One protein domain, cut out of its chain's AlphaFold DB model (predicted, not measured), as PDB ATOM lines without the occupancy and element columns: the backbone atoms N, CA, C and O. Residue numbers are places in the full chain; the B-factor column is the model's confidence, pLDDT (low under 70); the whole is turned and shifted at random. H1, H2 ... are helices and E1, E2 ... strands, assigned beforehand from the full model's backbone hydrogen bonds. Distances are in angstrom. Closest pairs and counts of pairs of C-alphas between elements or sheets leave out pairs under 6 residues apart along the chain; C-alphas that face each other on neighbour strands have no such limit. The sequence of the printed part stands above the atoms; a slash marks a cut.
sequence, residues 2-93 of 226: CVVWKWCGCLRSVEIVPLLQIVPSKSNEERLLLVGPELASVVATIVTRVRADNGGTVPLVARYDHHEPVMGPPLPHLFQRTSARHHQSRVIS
ATOM      1  N   CYS A   2       8.864  53.465 -23.600       31.83
ATOM      2  CA  CYS A   2       8.438  53.536 -22.209       31.83
ATOM      3  C   CYS A   2       6.919  53.569 -22.230       31.83
ATOM      4  O   CYS A   2       6.324  54.439 -22.862       31.83
ATOM      5  N   VAL A   3       6.311  52.566 -21.616       40.25
ATOM      6  CA  VAL A   3       4.876  52.549 -21.373       40.25
ATOM      7  C   VAL A   3       4.712  53.052 -19.951       40.25
ATOM      8  O   VAL A   3       5.134  52.374 -19.015       40.25
ATOM      9  N   VAL A   4       4.185  54.262 -19.802       37.97
ATOM     10  CA  VAL A   4       3.891  54.838 -18.488       37.97
ATOM     11  C   VAL A   4       2.418  54.568 -18.208       37.97
ATOM     12  O   VAL A   4       1.551  54.816 -19.042       37.97
ATOM     13  N   TRP A   5       2.131  53.977 -17.056       43.31
ATOM     14  CA  TRP A   5       0.763  53.688 -16.645       43.31
ATOM     15  C   TRP A   5       0.237  54.848 -15.817       43.31
ATOM     16  O   TRP A   5       0.820  55.186 -14.788       43.31
ATOM     17  N   LYS A   6      -0.873  55.442 -16.258       39.56
ATOM     18  CA  LYS A   6      -1.545  56.510 -15.523       39.56
ATOM     19  C   LYS A   6      -3.030  56.188 -15.433       39.56
ATOM     20  O   LYS A   6      -3.730  56.146 -16.438       39.56
ATOM     21  N   TRP A   7      -3.503  55.954 -14.215       38.66
ATOM     22  CA  TRP A   7      -4.931  55.860 -13.935       38.66
ATOM     23  C   TRP A   7      -5.515  57.271 -14.005       38.66
ATOM     24  O   TRP A   7      -5.078  58.151 -13.266       38.66
ATOM     25  N   CYS A   8      -6.475  57.500 -14.899       39.03
ATOM     26  CA  CYS A   8      -7.247  58.737 -14.911       39.03
ATOM     27  C   CYS A   8      -8.681  58.392 -14.519       39.03
ATOM     28  O   CYS A   8      -9.426  57.827 -15.314       39.03
ATOM     29  N   GLY A   9      -9.056  58.692 -13.276       36.47
ATOM     30  CA  GLY A   9     -10.445  58.579 -12.843       36.47
ATOM     31  C   GLY A   9     -11.286  59.658 -13.522       36.47
ATOM     32  O   GLY A   9     -10.996  60.845 -13.375       36.47
ATOM     33  N   CYS A  10     -12.315  59.266 -14.274       37.88
ATOM     34  CA  CYS A  10     -13.315  60.199 -14.782       37.88
ATOM     35  C   CYS A  10     -14.384  60.407 -13.700       37.88
ATOM     36  O   CYS A  10     -15.145  59.501 -13.387       37.88
ATOM     37  N   LEU A  11     -14.446  61.601 -13.111       41.06
ATOM     38  CA  LEU A  11     -15.276  61.927 -11.938       41.06
ATOM     39  C   LEU A  11     -16.800  62.033 -12.201       41.06
ATOM     40  O   LEU A  11     -17.501  62.688 -11.432       41.06
ATOM     41  N   ARG A  12     -17.347  61.438 -13.272       46.50
ATOM     42  CA  ARG A  12     -18.795  61.528 -13.590       46.50
ATOM     43  C   ARG A  12     -19.515  60.205 -13.852       46.50
ATOM     44  O   ARG A  12     -20.740  60.206 -13.879       46.50
ATOM     45  N   SER A  13     -18.808  59.087 -13.951       47.16
ATOM     46  CA  SER A  13     -19.395  57.752 -13.814       47.16
ATOM     47  C   SER A  13     -18.455  56.923 -12.943       47.16
ATOM     48  O   SER A  13     -17.251  57.159 -12.932       47.16
ATOM     49  N   VAL A  14     -18.972  55.956 -12.186       53.66
ATOM     50  CA  VAL A  14     -18.179  55.051 -11.320       53.66
ATOM     51  C   VAL A  14     -17.310  54.083 -12.157       53.66
ATOM     52  O   VAL A  14     -16.813  53.071 -11.675       53.66
ATOM     53  N   GLU A  15     -17.114  54.379 -13.440       57.94
ATOM     54  CA  GLU A  15     -16.387  53.555 -14.386       57.94
ATOM     55  C   GLU A  15     -14.925  54.002 -14.439       57.94
ATOM     56  O   GLU A  15     -14.566  55.068 -14.946       57.94
ATOM     57  N   ILE A  16     -14.056  53.173 -13.865       63.03
ATOM     58  CA  ILE A  16     -12.613  53.361 -13.959       63.03
ATOM     59  C   ILE A  16     -12.183  52.888 -15.343       63.03
ATOM     60  O   ILE A  16     -12.141  51.688 -15.603       63.03
ATOM     61  N   VAL A  17     -11.829  53.829 -16.217       66.12
ATOM     62  CA  VAL A  17     -11.321  53.514 -17.555       66.12
ATOM     63  C   VAL A  17      -9.788  53.520 -17.531       66.12
ATOM     64  O   VAL A  17      -9.183  54.580 -17.333       66.12
ATOM     65  N   PRO A  18      -9.119  52.365 -17.702       73.12
ATOM     66  CA  PRO A  18      -7.666  52.324 -17.739       73.12
ATOM     67  C   PRO A  18      -7.142  52.986 -19.021       73.12
ATOM     68  O   PRO A  18      -7.632  52.745 -20.125       73.12
ATOM     69  N   LEU A  19      -6.113  53.821 -18.865       78.25
ATOM     70  CA  LEU A  19      -5.427  54.497 -19.964       78.25
ATOM     71  C   LEU A  19      -3.989  53.997 -20.071       78.25
ATOM     72  O   LEU A  19      -3.245  53.965 -19.088       78.25
ATOM     73  N   LEU A  20      -3.585  53.659 -21.292       81.00
ATOM     74  CA  LEU A  20      -2.218  53.281 -21.616       81.00
ATOM     75  C   LEU A  20      -1.508  54.448 -22.295       81.00
ATOM     76  O   LEU A  20      -1.843  54.801 -23.428       81.00
ATOM     77  N   GLN A  21      -0.504  55.024 -21.630       79.50
ATOM     78  CA  GLN A  21       0.340  56.050 -22.234       79.50
ATOM     79  C   GLN A  21       1.499  55.395 -22.984       79.50
ATOM     80  O   GLN A  21       2.319  54.665 -22.420       79.50
ATOM     81  N   ILE A  22       1.574  55.682 -24.278       79.19
ATOM     82  CA  ILE A  22       2.649  55.257 -25.162       79.19
ATOM     83  C   ILE A  22       3.492  56.484 -25.487       79.19
ATOM     84  O   ILE A  22       3.070  57.360 -26.245       79.19
ATOM     85  N   VAL A  23       4.706  56.517 -24.941       68.81
ATOM     86  CA  VAL A  23       5.705  57.531 -25.289       68.81
ATOM     87  C   VAL A  23       6.457  57.047 -26.537       68.81
ATOM     88  O   VAL A  23       7.076  55.968 -26.503       68.81
ATOM     89  N   PRO A  24       6.385  57.769 -27.671       62.44
ATOM     90  CA  PRO A  24       7.049  57.352 -28.897       62.44
ATOM     91  C   PRO A  24       8.564  57.531 -28.786       62.44
ATOM     92  O   PRO A  24       9.060  58.362 -28.038       62.44
ATOM     93  N   SER A  25       9.304  56.784 -29.604       54.34
ATOM     94  CA  SER A  25      10.753  56.972 -29.758       54.34
ATOM     95  C   SER A  25      11.144  57.728 -31.033       54.34
ATOM     96  O   SER A  25      12.329  57.936 -31.248       54.34
ATOM     97  N   LYS A  26      10.192  58.067 -31.921       51.59
ATOM     98  CA  LYS A  26      10.492  58.688 -33.233       51.59
ATOM     99  C   LYS A  26       9.687  59.942 -33.585       51.59
ATOM    100  O   LYS A  26      10.194  60.754 -34.339       51.59
ATOM    101  N   SER A  27       8.457  60.109 -33.087       50.28
ATOM    102  CA  SER A  27       7.576  61.225 -33.491       50.28
ATOM    103  C   SER A  27       7.315  62.268 -32.400       50.28
ATOM    104  O   SER A  27       6.512  63.157 -32.630       50.28
ATOM    105  N   ASN A  28       7.923  62.134 -31.215       55.25
ATOM    106  CA  ASN A  28       7.739  62.977 -30.015       55.25
ATOM    107  C   ASN A  28       6.283  63.249 -29.542       55.25
ATOM    108  O   ASN A  28       6.076  63.937 -28.553       55.25
ATOM    109  N   GLU A  29       5.269  62.690 -30.206       64.94
ATOM    110  CA  GLU A  29       3.855  62.753 -29.817       64.94
ATOM    111  C   GLU A  29       3.434  61.599 -28.901       64.94
ATOM    112  O   GLU A  29       3.303  60.449 -29.339       64.94
ATOM    113  N   GLU A  30       3.161  61.905 -27.638       71.81
ATOM    114  CA  GLU A  30       2.556  60.959 -26.703       71.81
ATOM    115  C   GLU A  30       1.170  60.500 -27.169       71.81
ATOM    116  O   GLU A  30       0.380  61.271 -27.720       71.81
ATOM    117  N   ARG A  31       0.859  59.223 -26.930       75.06
ATOM    118  CA  ARG A  31      -0.440  58.633 -27.274       75.06
ATOM    119  C   ARG A  31      -1.082  58.056 -26.034       75.06
ATOM    120  O   ARG A  31      -0.420  57.364 -25.266       75.06
ATOM    121  N   LEU A  32      -2.375  58.300 -25.878       77.56
ATOM    122  CA  LEU A  32      -3.204  57.656 -24.871       77.56
ATOM    123  C   LEU A  32      -4.129  56.676 -25.584       77.56
ATOM    124  O   LEU A  32      -4.885  57.073 -26.470       77.56
ATOM    125  N   LEU A  33      -4.039  55.399 -25.222       80.12
ATOM    126  CA  LEU A  33      -4.991  54.384 -25.656       80.12
ATOM    127  C   LEU A  33      -5.967  54.111 -24.515       80.12
ATOM    128  O   LEU A  33      -5.545  53.848 -23.388       80.12
ATOM    129  N   LEU A  34      -7.260  54.160 -24.825       80.19
ATOM    130  CA  LEU A  34      -8.293  53.605 -23.960       80.19
ATOM    131  C   LEU A  34      -8.152  52.086 -23.976       80.19
ATOM    132  O   LEU A  34      -8.014  51.480 -25.040       80.19
ATOM    133  N   VAL A  35      -8.133  51.487 -22.793       79.81
ATOM    134  CA  VAL A  35      -7.910  50.056 -22.620       79.81
ATOM    135  C   VAL A  35      -9.226  49.417 -22.194       79.81
ATOM    136  O   VAL A  35      -9.762  49.751 -21.141       79.81
ATOM    137  N   GLY A  36      -9.744  48.496 -23.011       82.44
ATOM    138  CA  GLY A  36     -10.888  47.664 -22.633       82.44
ATOM    139  C   GLY A  36     -10.546  46.706 -21.481       82.44
ATOM    140  O   GLY A  36      -9.362  46.451 -21.223       82.44
ATOM    141  N   PRO A  37     -11.551  46.154 -20.782       82.12
ATOM    142  CA  PRO A  37     -11.335  45.282 -19.626       82.12
ATOM    143  C   PRO A  37     -10.485  44.044 -19.957       82.12
ATOM    144  O   PRO A  37      -9.669  43.619 -19.138       82.12
ATOM    145  N   GLU A  38     -10.591  43.506 -21.173       86.25
ATOM    146  CA  GLU A  38      -9.815  42.357 -21.642       86.25
ATOM    147  C   GLU A  38      -8.325  42.699 -21.728       86.25
ATOM    148  O   GLU A  38      -7.480  41.991 -21.174       86.25
ATOM    149  N   LEU A  39      -7.985  43.822 -22.367       84.88
ATOM    150  CA  LEU A  39      -6.596  44.262 -22.481       84.88
ATOM    151  C   LEU A  39      -6.031  44.675 -21.114       84.88
ATOM    152  O   LEU A  39      -4.870  44.390 -20.820       84.88
ATOM    153  N   ALA A  40      -6.849  45.286 -20.254       85.94
ATOM    154  CA  ALA A  40      -6.459  45.620 -18.889       85.94
ATOM    155  C   ALA A  40      -6.117  44.357 -18.084       85.94
ATOM    156  O   ALA A  40      -5.071  44.311 -17.436       85.94
ATOM    157  N   SER A  41      -6.943  43.312 -18.190       87.38
ATOM    158  CA  SER A  41      -6.717  42.009 -17.557       87.38
ATOM    159  C   SER A  41      -5.431  41.338 -18.051       87.38
ATOM    160  O   SER A  41      -4.618  40.863 -17.249       87.38
ATOM    161  N   VAL A  42      -5.178  41.364 -19.364       90.81
ATOM    162  CA  VAL A  42      -3.942  40.822 -19.949       90.81
ATOM    163  C   VAL A  42      -2.720  41.569 -19.421       90.81
ATOM    164  O   VAL A  42      -1.755  40.941 -18.981       90.81
ATOM    165  N   VAL A  43      -2.745  42.904 -19.413       88.06
ATOM    166  CA  VAL A  43      -1.606  43.675 -18.905       88.06
ATOM    167  C   VAL A  43      -1.412  43.465 -17.403       88.06
ATOM    168  O   VAL A  43      -0.279  43.252 -16.973       88.06
ATOM    169  N   ALA A  44      -2.483  43.446 -16.608       88.94
ATOM    170  CA  ALA A  44      -2.401  43.144 -15.182       88.94
ATOM    171  C   ALA A  44      -1.775  41.763 -14.939       88.94
ATOM    172  O   ALA A  44      -0.892  41.624 -14.096       88.94
ATOM    173  N   THR A  45      -2.147  40.761 -15.739       92.00
ATOM    174  CA  THR A  45      -1.556  39.417 -15.692       92.00
ATOM    175  C   THR A  45      -0.052  39.450 -15.979       92.00
ATOM    176  O   THR A  45       0.729  38.809 -15.273       92.00
ATOM    177  N   ILE A  46       0.384  40.234 -16.973       90.06
ATOM    178  CA  ILE A  46       1.808  40.414 -17.293       90.06
ATOM    179  C   ILE A  46       2.548  41.068 -16.120       90.06
ATOM    180  O   ILE A  46       3.592  40.562 -15.709       90.06
ATOM    181  N   VAL A  47       2.007  42.154 -15.552       89.12
ATOM    182  CA  VAL A  47       2.596  42.840 -14.387       89.12
ATOM    183  C   VAL A  47       2.733  41.877 -13.209       89.12
ATOM    184  O   VAL A  47       3.804  41.796 -12.607       89.12
ATOM    185  N   THR A  48       1.670  41.136 -12.889       90.94
ATOM    186  CA  THR A  48       1.645  40.180 -11.776       90.94
ATOM    187  C   THR A  48       2.694  39.094 -11.956       90.94
ATOM    188  O   THR A  48       3.460  38.837 -11.031       90.94
ATOM    189  N   ARG A  49       2.800  38.513 -13.156       89.56
ATOM    190  CA  ARG A  49       3.810  37.493 -13.459       89.56
ATOM    191  C   ARG A  49       5.228  38.037 -13.317       89.56
ATOM    192  O   ARG A  49       6.060  37.428 -12.657       89.56
ATOM    193  N   VAL A  50       5.486  39.213 -13.888       87.50
ATOM    194  CA  VAL A  50       6.794  39.867 -13.794       87.50
ATOM    195  C   VAL A  50       7.184  40.125 -12.338       87.50
ATOM    196  O   VAL A  50       8.325  39.870 -11.965       87.50
ATOM    197  N   ARG A  51       6.250  40.595 -11.507       89.62
ATOM    198  CA  ARG A  51       6.505  40.845 -10.084       89.62
ATOM    199  C   ARG A  51       6.713  39.561  -9.291       89.62
ATOM    200  O   ARG A  51       7.612  39.523  -8.456       89.62
ATOM    201  N   ALA A  52       5.908  38.530  -9.545       87.88
ATOM    202  CA  ALA A  52       6.017  37.239  -8.867       87.88
ATOM    203  C   ALA A  52       7.411  36.623  -9.061       87.88
ATOM    204  O   ALA A  52       8.029  36.183  -8.096       87.88
ATOM    205  N   ASP A  53       7.947  36.714 -10.278       82.81
ATOM    206  CA  ASP A  53       9.276  36.196 -10.615       82.81
ATOM    207  C   ASP A  53      10.433  37.049 -10.035       82.81
ATOM    208  O   ASP A  53      11.587  36.636 -10.105       82.81
ATOM    209  N   ASN A  54      10.160  38.246  -9.488       83.62
ATOM    210  CA  ASN A  54      11.176  39.242  -9.096       83.62
ATOM    211  C   ASN A  54      10.900  39.893  -7.723       83.62
ATOM    212  O   ASN A  54      11.072  41.103  -7.536       83.62
ATOM    213  N   GLY A  55      10.440  39.101  -6.748       84.38
ATOM    214  CA  GLY A  55      10.307  39.550  -5.354       84.38
ATOM    215  C   GLY A  55       9.304  40.692  -5.151       84.38
ATOM    216  O   GLY A  55       9.493  41.537  -4.282       84.38
ATOM    217  N   GLY A  56       8.261  40.761  -5.981       88.56
ATOM    218  CA  GLY A  56       7.204  41.773  -5.906       88.56
ATOM    219  C   GLY A  56       7.478  43.058  -6.696       88.56
ATOM    220  O   GLY A  56       6.594  43.912  -6.790       88.56
ATOM    221  N   THR A  57       8.655  43.196  -7.311       87.94
ATOM    222  CA  THR A  57       9.049  44.405  -8.055       87.94
ATOM    223  C   THR A  57       9.162  44.149  -9.557       87.94
ATOM    224  O   THR A  57       9.294  43.014 -10.003       87.94
ATOM    225  N   VAL A  58       9.074  45.211 -10.362       87.69
ATOM    226  CA  VAL A  58       9.423  45.138 -11.789       87.69
ATOM    227  C   VAL A  58      10.913  45.460 -11.894       87.69
ATOM    228  O   VAL A  58      11.288  46.592 -11.581       87.69
ATOM    229  N   PRO A  59      11.772  44.506 -12.287       88.81
ATOM    230  CA  PRO A  59      13.207  44.730 -12.314       88.81
ATOM    231  C   PRO A  59      13.573  45.759 -13.386       88.81
ATOM    232  O   PRO A  59      12.924  45.879 -14.429       88.81
ATOM    233  N   LEU A  60      14.637  46.513 -13.119       91.31
ATOM    234  CA  LEU A  60      15.153  47.503 -14.051       91.31
ATOM    235  C   LEU A  60      16.046  46.811 -15.078       91.31
ATOM    236  O   LEU A  60      17.033  46.165 -14.727       91.31
ATOM    237  N   VAL A  61      15.700  46.949 -16.353       90.81
ATOM    238  CA  VAL A  61      16.405  46.291 -17.455       90.81
ATOM    239  C   VAL A  61      16.808  47.340 -18.480       90.81
ATOM    240  O   VAL A  61      16.008  48.195 -18.851       90.81
ATOM    241  N   ALA A  62      18.049  47.281 -18.955       90.25
ATOM    242  CA  ALA A  62      18.512  48.135 -20.043       90.25
ATOM    243  C   ALA A  62      18.054  47.574 -21.401       90.25
ATOM    244  O   ALA A  62      18.166  46.372 -21.671       90.25
ATOM    245  N   ARG A  63      17.548  48.447 -22.278       88.81
ATOM    246  CA  ARG A  63      17.172  48.097 -23.654       88.81
ATOM    247  C   ARG A  63      18.291  48.486 -24.613       88.81
ATOM    248  O   ARG A  63      18.694  49.642 -24.625       88.81
ATOM    249  N   TYR A  64      18.721  47.556 -25.460       86.38
ATOM    250  CA  TYR A  64      19.569  47.887 -26.605       86.38
ATOM    251  C   TYR A  64      18.752  48.663 -27.641       86.38
ATOM    252  O   TYR A  64      17.695  48.184 -28.075       86.38
ATOM    253  N   ASP A  65      19.203  49.857 -28.016       83.69
ATOM    254  CA  ASP A  65      18.621  50.580 -29.139       83.69
ATOM    255  C   ASP A  65      19.300  50.136 -30.445       83.69
ATOM    256  O   ASP A  65      20.514  50.015 -30.545       83.69
ATOM    257  N   HIS A  66      18.495  49.775 -31.443       78.75
ATOM    258  CA  HIS A  66      19.002  49.301 -32.733       78.75
ATOM    259  C   HIS A  66      19.208  50.443 -33.732       78.75
ATOM    260  O   HIS A  66      19.878  50.243 -34.741       78.75
ATOM    261  N   HIS A  67      18.595  51.607 -33.493       78.06
ATOM    262  CA  HIS A  67      18.775  52.794 -34.329       78.06
ATOM    263  C   HIS A  67      20.007  53.590 -33.914       78.06
ATOM    264  O   HIS A  67      20.667  54.177 -34.763       78.06
ATOM    265  N   GLU A  68      20.329  53.546 -32.629       83.00
ATOM    266  CA  GLU A  68      21.549  54.085 -32.057       83.00
ATOM    267  C   GLU A  68      22.168  52.942 -31.243       83.00
ATOM    268  O   GLU A  68      21.572  52.585 -30.235       83.00
ATOM    269  N   PRO A  69      23.258  52.287 -31.686       83.94
ATOM    270  CA  PRO A  69      23.746  51.013 -31.136       83.94
ATOM    271  C   PRO A  69      24.355  51.159 -29.730       83.94
ATOM    272  O   PRO A  69      25.544  50.937 -29.507       83.94
ATOM    273  N   VAL A  70      23.522  51.540 -28.768       88.94
ATOM    274  CA  VAL A  70      23.867  51.863 -27.388       88.94
ATOM    275  C   VAL A  70      22.871  51.178 -26.458       88.94
ATOM    276  O   VAL A  70      21.698  50.964 -26.783       88.94
ATOM    277  N   MET A  71      23.344  50.820 -25.267       89.00
ATOM    278  CA  MET A  71      22.469  50.366 -24.191       89.00
ATOM    279  C   MET A  71      21.806  51.585 -23.550       89.00
ATOM    280  O   MET A  71      22.491  52.465 -23.037       89.00
ATOM    281  N   GLY A  72      20.476  51.632 -23.573       87.06
ATOM    282  CA  GLY A  72      19.712  52.666 -22.882       87.06
ATOM    283  C   GLY A  72      19.772  52.526 -21.354       87.06
ATOM    284  O   GLY A  72      20.229  51.499 -20.840       87.06
ATOM    285  N   PRO A  73      19.270  53.527 -20.610       90.00
ATOM    286  CA  PRO A  73      19.216  53.467 -19.154       90.00
ATOM    287  C   PRO A  73      18.346  52.291 -18.671       90.00
ATOM    288  O   PRO A  73      17.401  51.893 -19.363       90.00
ATOM    289  N   PRO A  74      18.637  51.725 -17.486       90.75
ATOM    290  CA  PRO A  74      17.839  50.652 -16.916       90.75
ATOM    291  C   PRO A  74      16.470  51.191 -16.478       90.75
ATOM    292  O   PRO A  74      16.377  52.098 -15.654       90.75
ATOM    293  N   LEU A  75      15.400  50.635 -17.045       90.19
ATOM    294  CA  LEU A  75      14.024  51.092 -16.836       90.19
ATOM    295  C   LEU A  75      13.101  49.906 -16.512       90.19
ATOM    296  O   LEU A  75      13.410  48.773 -16.899       90.19
ATOM    297  N   PRO A  76      11.962  50.131 -15.827       90.12
ATOM    298  CA  PRO A  76      11.019  49.073 -15.462       90.12
ATOM    299  C   PRO A  76      10.170  48.662 -16.676       90.12
ATOM    300  O   PRO A  76       8.987  48.990 -16.791       90.12
ATOM    301  N   HIS A  77      10.786  47.983 -17.641       88.31
ATOM    302  CA  HIS A  77      10.103  47.547 -18.852       88.31
ATOM    303  C   HIS A  77       9.102  46.430 -18.554       88.31
ATOM    304  O   HIS A  77       9.465  45.351 -18.099       88.31
ATOM    305  N   LEU A  78       7.838  46.662 -18.910       87.88
ATOM    306  CA  LEU A  78       6.771  45.681 -18.724       87.88
ATOM    307  C   LEU A  78       7.005  44.390 -19.530       87.88
ATOM    308  O   LEU A  78       6.840  43.285 -19.021       87.88
ATOM    309  N   PHE A  79       7.396  44.529 -20.797       89.44
ATOM    310  CA  PHE A  79       7.622  43.401 -21.700       89.44
ATOM    311  C   PHE A  79       9.058  42.904 -21.587       89.44
ATOM    312  O   PHE A  79       9.921  43.190 -22.424       89.44
ATOM    313  N   GLN A  80       9.300  42.148 -20.527       89.56
ATOM    314  CA  GLN A  80      10.562  41.482 -20.260       89.56
ATOM    315  C   GLN A  80      10.396  39.965 -20.269       89.56
ATOM    316  O   GLN A  80       9.324  39.430 -19.991       89.56
ATOM    317  N   ARG A  81      11.481  39.267 -20.587       85.75
ATOM    318  CA  ARG A  81      11.580  37.816 -20.465       85.75
ATOM    319  C   ARG A  81      12.793  37.456 -19.627       85.75
ATOM    320  O   ARG A  81      13.876  38.006 -19.838       85.75
ATOM    321  N   THR A  82      12.624  36.495 -18.732       80.94
ATOM    322  CA  THR A  82      13.737  35.895 -18.000       80.94
ATOM    323  C   THR A  82      14.345  34.808 -18.872       80.94
ATOM    324  O   THR A  82      13.667  33.864 -19.280       80.94
ATOM    325  N   SER A  83      15.622  34.947 -19.224       73.94
ATOM    326  CA  SER A  83      16.321  33.877 -19.931       73.94
ATOM    327  C   SER A  83      16.672  32.767 -18.945       73.94
ATOM    328  O   SER A  83      17.513  32.978 -18.077       73.94
ATOM    329  N   ALA A  84      16.087  31.578 -19.118       70.06
ATOM    330  CA  ALA A  84      16.385  30.410 -18.282       70.06
ATOM    331  C   ALA A  84      17.881  30.033 -18.281       70.06
ATOM    332  O   ALA A  84      18.393  29.522 -17.295       70.06
ATOM    333  N   ARG A  85      18.606  30.323 -19.373       72.19
ATOM    334  CA  ARG A  85      20.043  30.020 -19.488       72.19
ATOM    335  C   ARG A  85      20.940  31.005 -18.742       72.19
ATOM    336  O   ARG A  85      22.025  30.631 -18.323       72.19
ATOM    337  N   HIS A  86      20.516  32.260 -18.613       72.50
ATOM    338  CA  HIS A  86      21.364  33.331 -18.081       72.50
ATOM    339  C   HIS A  86      20.851  33.918 -16.765       72.50
ATOM    340  O   HIS A  86      21.511  34.798 -16.229       72.50
ATOM    341  N   HIS A  87      19.688  33.478 -16.266       75.50
ATOM    342  CA  HIS A  87      19.015  34.024 -15.076       75.50
ATOM    343  C   HIS A  87      18.907  35.561 -15.093       75.50
ATOM    344  O   HIS A  87      18.897  36.220 -14.061       75.50
ATOM    345  N   GLN A  88      18.842  36.141 -16.294       78.69
ATOM    346  CA  GLN A  88      18.799  37.581 -16.514       78.69
ATOM    347  C   GLN A  88      17.503  37.955 -17.223       78.69
ATOM    348  O   GLN A  88      17.158  37.384 -18.267       78.69
ATOM    349  N   SER A  89      16.826  38.957 -16.670       84.62
ATOM    350  CA  SER A  89      15.698  39.632 -17.301       84.62
ATOM    351  C   SER A  89      16.201  40.507 -18.442       84.62
ATOM    352  O   SER A  89      17.133  41.295 -18.283       84.62
ATOM    353  N   ARG A  90      15.605  40.348 -19.623       88.44
ATOM    354  CA  ARG A  90      15.903  41.156 -20.812       88.44
ATOM    355  C   ARG A  90      14.613  41.640 -21.448       88.44
ATOM    356  O   ARG A  90      13.618  40.916 -21.457       88.44
ATOM    357  N   VAL A  91      14.645  42.835 -22.032       90.44
ATOM    358  CA  VAL A  91      13.517  43.354 -22.815       90.44
ATOM    359  C   VAL A  91      13.252  42.419 -23.993       90.44
ATOM    360  O   VAL A  91      14.185  41.972 -24.668       90.44
ATOM    361  N   ILE A  92      11.981  42.101 -24.238       89.31
ATOM    362  CA  ILE A  92      11.595  41.273 -25.380       89.31
ATOM    363  C   ILE A  92      11.915  42.045 -26.667       89.31
ATOM    364  O   ILE A  92      11.469  43.175 -26.862       89.31
ATOM    365  N   SER A  93      12.705  41.436 -27.556       86.50
ATOM    366  CA  SER A  93      13.046  42.056 -28.838       86.50
ATOM    367  C   SER A  93      11.890  41.933 -29.841       86.50
ATOM    368  O   SER A  93      11.162  40.939 -29.797       86.50
TER     369      SER A  93
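Overview. This is residues 2 to 93 of the 226 residues of the protein "Putative phage integrase" of Actinoplanes missouriensis (strain ATCC 14538 / DSM 43046 / CBS 188.64 / JCM 3121 / NBRC 102363 / NCIMB 12654 / NRRL B-3342 / UNCC 431) (UniProt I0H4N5). Two loosely joined lobes make this domain: a three-stranded sheet, E1, E2 and E3, at one end, and two small strand hairpins, E4 with E5 and E6 with E7, at the other. The single helix H1 bridges them, from near E2 to near E6, while residues 10 to 15 of the E1 to E2 link stick out. The 92 printed residues hold one named helix and seven named strands, in the order E1 E2 E3 H1 E4 E5 E6 E7, and the class is mixed, helices and strands. The larger sheet has the order E1 - E2 - E3, and all three sheets are antiparallel. The whole is loose, with a radius of gyration of the C-alphas of 15.3 A, and its outline is flat, 48 by 34 by 18 A.

Arrangement. E1, residues 2 to 7, E2, residues 18 to 23, and E3, residues 31 to 34, form a meander, each strand the antiparallel neighbour of the one before. E2 is the inner strand. N 4 and O 21 are 3.2 A apart across the hairpin of E1 and E2, and N 22 and O 31 are 2.8 A apart across that of E2 and E3. H1, residues 37 to 52, is on this sheet but only grazes it, with its residues 37 to 43; the closest C-alphas of H1 and E2 are those of Ala 40 and Pro 18, 6.9 A apart. Every O i to N i+4 pair of H1 is within hydrogen-bond range. The closest C-alphas of H1 and E6, residues 80 to 83, are those of Val 50 and Gln 80, 7.7 A apart. E6 forms a hairpin with E7, residues 88 to 91, where N 81 and O 90 are 2.8 A apart. The closest C-alphas of E7 and E4, residues 61 to 64, are those of Val 91 and Arg 63, at 6.0 A. E4 forms a hairpin with E5, residues 71 to 75, where N 72 and O 63 are 2.9 A apart. E1 and E5 are only just apart, their closest C-alphas at 8.1 A.

Along the chain. E1 begins at C-alpha 2 (8.438, 53.536, -22.209) and is 15.9 A long; E2 is 16.2 A long. H1 measures 21.9 A and ends at C-alpha 52 (6.017, 37.239, -8.867). E7 ends at C-alpha 91 (13.517, 43.354, -22.815).

Size, cuts and confidence. The C-alphas of Arg 12 and Arg 85, the two farthest apart, are 50.4 A apart. The printed part has no cut, and no link is long. The mean pLDDT of the printed part is 75.7, with residues 2 to 17 and 23 to 29 under 70.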